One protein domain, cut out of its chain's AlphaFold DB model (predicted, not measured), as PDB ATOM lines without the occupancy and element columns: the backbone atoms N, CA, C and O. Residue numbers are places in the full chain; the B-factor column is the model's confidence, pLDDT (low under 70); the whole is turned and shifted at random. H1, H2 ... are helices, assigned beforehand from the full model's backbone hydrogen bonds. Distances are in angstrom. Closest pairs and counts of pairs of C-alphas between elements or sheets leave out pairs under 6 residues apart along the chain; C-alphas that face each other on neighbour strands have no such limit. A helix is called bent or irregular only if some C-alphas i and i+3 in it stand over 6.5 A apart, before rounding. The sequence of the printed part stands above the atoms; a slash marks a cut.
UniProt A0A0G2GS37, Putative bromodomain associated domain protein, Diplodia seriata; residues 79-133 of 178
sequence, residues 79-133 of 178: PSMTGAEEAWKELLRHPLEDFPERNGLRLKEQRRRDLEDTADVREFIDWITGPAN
ATOM      1  N   PRO A  79     261.867 306.491 167.251       79.62
ATOM      2  CA  PRO A  79     262.019 305.835 165.965       79.62
ATOM      3  C   PRO A  79     263.498 305.664 165.622       79.62
ATOM      4  O   PRO A  79     264.308 306.574 165.812       79.62
ATOM      5  N   SER A  80     263.851 304.496 165.091       77.69
ATOM      6  CA  SER A  80     265.224 304.216 164.646       77.69
ATOM      7  C   SER A  80     265.630 305.015 163.400       77.69
ATOM      8  O   SER A  80     266.819 305.143 163.110       77.69
ATOM      9  N   MET A  81     264.648 305.552 162.671       82.81
ATOM     10  CA  MET A  81     264.805 306.305 161.431       82.81
ATOM     11  C   MET A  81     263.935 307.564 161.484       82.81
ATOM     12  O   MET A  81     262.930 307.624 162.190       82.81
ATOM     13  N   THR A  82     264.306 308.600 160.739       85.81
ATOM     14  CA  THR A  82     263.434 309.772 160.584       85.81
ATOM     15  C   THR A  82     262.195 309.404 159.767       85.81
ATOM     16  O   THR A  82     262.253 308.535 158.900       85.81
ATOM     17  N   GLY A  83     261.076 310.110 159.960       82.31
ATOM     18  CA  GLY A  83     259.839 309.804 159.225       82.31
ATOM     19  C   GLY A  83     259.989 309.864 157.695       82.31
ATOM     20  O   GLY A  83     259.330 309.120 156.975       82.31
ATOM     21  N   ALA A  84     260.899 310.702 157.181       86.81
ATOM     22  CA  ALA A  84     261.221 310.723 155.755       86.81
ATOM     23  C   ALA A  84     261.950 309.445 155.318       86.81
ATOM     24  O   ALA A  84     261.620 308.871 154.284       86.81
ATOM     25  N   GLU A  85     262.931 308.989 156.096       88.50
ATOM     26  CA  GLU A  85     263.673 307.762 155.808       88.50
ATOM     27  C   GLU A  85     262.779 306.523 155.908       88.50
ATOM     28  O   GLU A  85     262.886 305.639 155.060       88.50
ATOM     29  N   GLU A  86     261.864 306.471 156.881       85.69
ATOM     30  CA  GLU A  86     260.851 305.415 156.971       85.69
ATOM     31  C   GLU A  86     259.944 305.419 155.738       85.69
ATOM     32  O   GLU A  86     259.787 304.382 155.097       85.69
ATOM     33  N   ALA A  87     259.434 306.584 155.326       87.06
ATOM     34  CA  ALA A  87     258.592 306.699 154.136       87.06
ATOM     35  C   ALA A  87     259.317 306.253 152.855       87.06
ATOM     36  O   ALA A  87     258.751 305.521 152.040       87.06
ATOM     37  N   TRP A  88     260.582 306.649 152.679       91.00
ATOM     38  CA  TRP A  88     261.396 306.195 151.550       91.00
ATOM     39  C   TRP A  88     261.653 304.691 151.605       91.00
ATOM     40  O   TRP A  88     261.547 304.017 150.580       91.00
ATOM     41  N   LYS A  89     261.958 304.152 152.786       89.94
ATOM     42  CA  LYS A  89     262.179 302.721 152.991       89.94
ATOM     43  C   LYS A  89     260.926 301.905 152.690       89.94
ATOM     44  O   LYS A  89     261.064 300.867 152.055       89.94
ATOM     45  N   GLU A  90     259.739 302.366 153.089       88.06
ATOM     46  CA  GLU A  90     258.461 301.733 152.735       88.06
ATOM     47  C   GLU A  90     258.194 301.789 151.230       88.06
ATOM     48  O   GLU A  90     257.834 300.779 150.630       88.06
ATOM     49  N   LEU A  91     258.419 302.941 150.592       92.25
ATOM     50  CA  LEU A  91     258.200 303.102 149.153       92.25
ATOM     51  C   LEU A  91     259.115 302.189 148.321       92.25
ATOM     52  O   LEU A  91     258.700 301.639 147.303       92.25
ATOM     53  N   LEU A  92     260.366 302.037 148.754       90.62
ATOM     54  CA  LEU A  92     261.381 301.194 148.117       90.62
ATOM     55  C   LEU A  92     261.297 299.725 148.569       90.62
ATOM     56  O   LEU A  92     262.104 298.896 148.139       90.62
ATOM     57  N   ARG A  93     260.352 299.378 149.448       90.56
ATOM     58  CA  ARG A  93     260.218 298.030 149.996       90.56
ATOM     59  C   ARG A  93     259.610 297.100 148.948       90.56
ATOM     60  O   ARG A  93     258.441 297.213 148.594       90.56
ATOM     61  N   HIS A  94     260.383 296.110 148.502       89.25
ATOM     62  CA  HIS A  94     259.864 295.071 147.610       89.25
ATOM     63  C   HIS A  94     258.762 294.237 148.299       89.25
ATOM     64  O   HIS A  94     258.960 293.821 149.456       89.25
ATOM     65  N   PRO A  95     257.634 293.948 147.622       90.62
ATOM     66  CA  PRO A  95     256.633 292.994 148.092       90.62
ATOM     67  C   PRO A  95     257.259 291.652 148.488       90.62
ATOM     68  O   PRO A  95     258.205 291.182 147.858       90.62
ATOM     69  N   LEU A  96     256.739 291.006 149.540       88.75
ATOM     70  CA  LEU A  96     257.274 289.715 150.006       88.75
ATOM     71  C   LEU A  96     257.134 288.600 148.954       88.75
ATOM     72  O   LEU A  96     257.922 287.652 148.943       88.75
ATOM     73  N   GLU A  97     256.148 288.724 148.069       88.81
ATOM     74  CA  GLU A  97     255.855 287.783 146.988       88.81
ATOM     75  C   GLU A  97     256.988 287.704 145.956       88.81
ATOM     76  O   GLU A  97     257.277 286.616 145.453       88.81
ATOM     77  N   ASP A  98     257.702 288.812 145.733       90.19
ATOM     78  CA  ASP A  98     258.811 288.899 144.779       90.19
ATOM     79  C   ASP A  98     260.057 288.131 145.253       90.19
ATOM     80  O   ASP A  98     260.941 287.794 144.461       90.19
ATOM     81  N   PHE A  99     260.142 287.812 146.549       86.56
ATOM     82  CA  PHE A  99     261.258 287.042 147.087       86.56
ATOM     83  C   PHE A  99     261.086 285.552 146.763       86.56
ATOM     84  O   PHE A  99     260.049 284.960 147.101       86.56
ATOM     85  N   PRO A 100     262.107 284.897 146.178       89.19
ATOM     86  CA  PRO A 100     262.038 283.479 145.861       89.19
ATOM     87  C   PRO A 100     261.951 282.646 147.144       89.19
ATOM     88  O   PRO A 100     262.694 282.867 148.099       89.19
ATOM     89  N   GLU A 101     261.099 281.621 147.160       83.12
ATOM     90  CA  GLU A 101     260.921 280.747 148.337       83.12
ATOM     91  C   GLU A 101     262.083 279.769 148.577       83.12
ATOM     92  O   GLU A 101     262.094 279.010 149.551       83.12
ATOM     93  N   ARG A 102     263.115 279.799 147.729       84.25
ATOM     94  CA  ARG A 102     264.290 278.936 147.871       84.25
ATOM     95  C   ARG A 102     264.957 279.160 149.232       84.25
ATOM     96  O   ARG A 102     265.254 280.289 149.614       84.25
ATOM     97  N   ASN A 103     265.245 278.073 149.949       83.00
ATOM     98  CA  ASN A 103     265.919 278.088 151.256       83.00
ATOM     99  C   ASN A 103     265.195 278.921 152.336       83.00
ATOM    100  O   ASN A 103     265.843 279.440 153.255       83.00
ATOM    101  N   GLY A 104     263.870 279.080 152.217       87.88
ATOM    102  CA  GLY A 104     263.061 279.853 153.161       87.88
ATOM    103  C   GLY A 104     263.429 281.338 153.195       87.88
ATOM    104  O   GLY A 104     263.280 281.972 154.239       87.88
ATOM    105  N   LEU A 105     263.954 281.892 152.094       89.00
ATOM    106  CA  LEU A 105     264.399 283.285 152.031       89.00
ATOM    107  C   LEU A 105     263.256 284.262 152.328       89.00
ATOM    108  O   LEU A 105     263.448 285.176 153.120       89.00
ATOM    109  N   ARG A 106     262.055 284.004 151.796       90.31
ATOM    110  CA  ARG A 106     260.840 284.780 152.093       90.31
ATOM    111  C   ARG A 106     260.535 284.844 153.593       90.31
ATOM    112  O   ARG A 106     260.348 285.923 154.136       90.31
ATOM    113  N   LEU A 107     260.589 283.703 154.285       90.62
ATOM    114  CA  LEU A 107     260.389 283.630 155.740       90.62
ATOM    115  C   LEU A 107     261.514 284.312 156.531       90.62
ATOM    116  O   LEU A 107     261.297 284.813 157.632       90.62
ATOM    117  N   LYS A 108     262.751 284.290 156.021       91.62
ATOM    118  CA  LYS A 108     263.871 285.017 156.637       91.62
ATOM    119  C   LYS A 108     263.700 286.525 156.480       91.62
ATOM    120  O   LYS A 108     263.934 287.238 157.446       91.62
ATOM    121  N   GLU A 109     263.263 286.981 155.311       92.25
ATOM    122  CA  GLU A 109     263.001 288.394 155.047       92.25
ATOM    123  C   GLU A 109     261.802 288.904 155.847       92.25
ATOM    124  O   GLU A 109     261.911 289.945 156.484       92.25
ATOM    125  N   GLN A 110     260.706 288.143 155.904       91.88
ATOM    126  CA  GLN A 110     259.561 288.475 156.753       91.88
ATOM    127  C   GLN A 110     259.992 288.619 158.213       91.88
ATOM    128  O   GLN A 110     259.771 289.663 158.812       91.88
ATOM    129  N   ARG A 111     260.727 287.636 158.756       92.44
ATOM    130  CA  ARG A 111     261.267 287.744 160.117       92.44
ATOM    131  C   ARG A 111     262.174 288.953 160.292       92.44
ATOM    132  O   ARG A 111     262.102 289.594 161.325       92.44
ATOM    133  N   ARG A 112     263.034 289.271 159.321       92.00
ATOM    134  CA  ARG A 112     263.900 290.455 159.393       92.00
ATOM    135  C   ARG A 112     263.070 291.742 159.480       92.00
ATOM    136  O   ARG A 112     263.396 292.587 160.306       92.00
ATOM    137  N   ARG A 113     262.004 291.861 158.681       90.75
ATOM    138  CA  ARG A 113     261.075 293.006 158.702       90.75
ATOM    139  C   ARG A 113     260.315 293.091 160.016       90.75
ATOM    140  O   ARG A 113     260.390 294.118 160.668       90.75
ATOM    141  N   ASP A 114     259.722 291.991 160.473       91.19
ATOM    142  CA  ASP A 114     259.048 291.929 161.776       91.19
ATOM    143  C   ASP A 114     260.015 292.245 162.927       91.19
ATOM    144  O   ASP A 114     259.628 292.753 163.979       91.19
ATOM    145  N   LEU A 115     261.301 291.907 162.768       91.00
ATOM    146  CA  LEU A 115     262.310 292.236 163.760       91.00
ATOM    147  C   LEU A 115     262.581 293.744 163.809       91.00
ATOM    148  O   LEU A 115     262.661 294.306 164.898       91.00
ATOM    149  N   GLU A 116     262.711 294.365 162.645       88.44
ATOM    150  CA  GLU A 116     263.009 295.783 162.465       88.44
ATOM    151  C   GLU A 116     261.810 296.676 162.823       88.44
ATOM    152  O   GLU A 116     261.958 297.624 163.591       88.44
ATOM    153  N   ASP A 117     260.612 296.324 162.356       87.06
ATOM    154  CA  ASP A 117     259.385 297.108 162.523       87.06
ATOM    155  C   ASP A 117     258.886 297.141 163.984       87.06
ATOM    156  O   ASP A 117     258.092 298.016 164.332       87.06
ATOM    157  N   THR A 118     259.338 296.220 164.849       89.06
ATOM    158  CA  THR A 118     259.003 296.197 166.289       89.06
ATOM    159  C   THR A 118     260.221 296.409 167.199       89.06
ATOM    160  O   THR A 118     260.195 295.982 168.358       89.06
ATOM    161  N   ALA A 119     261.328 296.944 166.680       89.44
ATOM    162  CA  ALA A 119     262.566 297.099 167.446       89.44
ATOM    163  C   ALA A 119     262.380 298.000 168.682       89.44
ATOM    164  O   ALA A 119     262.786 297.624 169.779       89.44
ATOM    165  N   ASP A 120     261.678 299.119 168.511       88.50
ATOM    166  CA  ASP A 120     261.280 300.078 169.550       88.50
ATOM    167  C   ASP A 120     260.483 299.425 170.693       88.50
ATOM    168  O   ASP A 120     260.794 299.578 171.873       88.50
ATOM    169  N   VAL A 121     259.463 298.640 170.345       89.25
ATOM    170  CA  VAL A 121     258.613 297.946 171.317       89.25
ATOM    171  C   VAL A 121     259.410 296.873 172.051       89.25
ATOM    172  O   VAL A 121     259.219 296.685 173.252       89.25
ATOM    173  N   ARG A 122     260.317 296.171 171.363       90.88
ATOM    174  CA  ARG A 122     261.180 295.178 172.014       90.88
ATOM    175  C   ARG A 122     262.165 295.817 172.973       90.88
ATOM    176  O   ARG A 122     262.285 295.320 174.081       90.88
ATOM    177  N   GLU A 123     262.796 296.925 172.599       90.62
ATOM    178  CA  GLU A 123     263.665 297.679 173.507       90.62
ATOM    179  C   GLU A 123     262.897 298.120 174.760       90.62
ATOM    180  O   GLU A 123     263.376 297.963 175.884       90.62
ATOM    181  N   PHE A 124     261.661 298.594 174.586       90.12
ATOM    182  CA  PHE A 124     260.807 298.945 175.712       90.12
ATOM    183  C   PHE A 124     260.472 297.737 176.607       90.12
ATOM    184  O   PHE A 124     260.543 297.837 177.834       90.12
ATOM    185  N   ILE A 125     260.145 296.582 176.020       92.75
ATOM    186  CA  ILE A 125     259.902 295.338 176.767       92.75
ATOM    187  C   ILE A 125     261.169 294.881 177.500       92.75
ATOM    188  O   ILE A 125     261.089 294.486 178.664       92.75
ATOM    189  N   ASP A 126     262.331 294.956 176.858       93.31
ATOM    190  CA  ASP A 126     263.620 294.603 177.453       93.31
ATOM    191  C   ASP A 126     263.948 295.528 178.630       93.31
ATOM    192  O   ASP A 126     264.433 295.073 179.665       93.31
ATOM    193  N   TRP A 127     263.606 296.815 178.536       90.25
ATOM    194  CA  TRP A 127     263.711 297.743 179.659       90.25
ATOM    195  C   TRP A 127     262.750 297.382 180.808       90.25
ATOM    196  O   TRP A 127     263.191 297.292 181.960       90.25
ATOM    197  N   ILE A 128     261.466 297.103 180.522       91.38
ATOM    198  CA  ILE A 128     260.471 296.702 181.543       91.38
ATOM    199  C   ILE A 128     260.851 295.374 182.208       91.38
ATOM    200  O   ILE A 128     260.629 295.179 183.400       91.38
ATOM    201  N   THR A 129     261.377 294.416 181.459       92.69
ATOM    202  CA  THR A 129     261.764 293.099 181.998       92.69
ATOM    203  C   THR A 129     263.194 293.084 182.540       92.69
ATOM    204  O   THR A 129     263.626 292.120 183.181       92.69
ATOM    205  N   GLY A 130     263.918 294.176 182.314       92.75
ATOM    206  CA  GLY A 130     265.320 294.338 182.623       92.75
ATOM    207  C   GLY A 130     265.625 294.600 184.100       92.75
ATOM    208  O   GLY A 130     264.747 294.621 184.972       92.75
ATOM    209  N   PRO A 131     266.915 294.817 184.407       92.31
ATOM    210  CA  PRO A 131     267.386 295.014 185.776       92.31
ATOM    211  C   PRO A 131     266.830 296.288 186.426       92.31
ATOM    212  O   PRO A 131     266.591 296.291 187.630       92.31
ATOM    213  N   ALA A 132     266.581 297.347 185.647       90.00
ATOM    214  CA  ALA A 132     266.063 298.614 186.165       90.00
ATOM    215  C   ALA A 132     264.674 298.448 186.799       90.00
ATOM    216  O   ALA A 132     264.458 298.848 187.941       90.00
ATOM    217  N   ASN A 133     263.740 297.800 186.097       91.50
ATOM    218  CA  ASN A 133     262.417 297.535 186.654       91.50
ATOM    219  C   ASN A 133     262.463 296.506 187.789       91.50
ATOM    220  O   ASN A 133     261.728 296.641 188.763       91.50
TER     221      ASN A 133
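Overview. This is residues 79 to 133 of the 178 residues of the protein "Putative bromodomain associated domain protein" of Diplodia seriata (UniProt A0A0G2GS37). A flat, open hook of three helices with an empty middle: H1 makes one side, a link folds the chain back, and H2 then H3 make the longer side in a wide, shallow V. No helix touches another, and residues 121 to 133 stick out. The printed part has 55 residues with three named helices, H1, H2 and H3 in chain order, and no named strand; the class is all helix. It is only just loose, close to extended, with a radius of gyration of the C-alphas of 14.7 A and spans of 43 by 30 by 9 A.

Along the chain. H1, residues 83 to 91, begins at C-alpha 83 (259.839, 309.804, 159.225) and is 12.2 A long. H2, residues 102 to 117, is 23.9 A long. H3, residues 119 to 129, is 15.1 A long and ends at C-alpha 129 (261.764, 293.099, 181.998).

Arrangement. H1 is apart from H2 and from H3. H2 and H3 meet only through their tight link, Thr 118. H2 is irregular: C-alphas 103 and 106 are 8.4 A apart. Every O i to N i+4 pair is within hydrogen-bond range in H1 and H3, and 10 of 12 in H2.

Size, cuts and confidence. The C-alphas of Pro 100 and Ala 132, the two farthest apart, are 43.2 A apart. The printed part has no cut and no long link. No printed residue is under 70 in pLDDT.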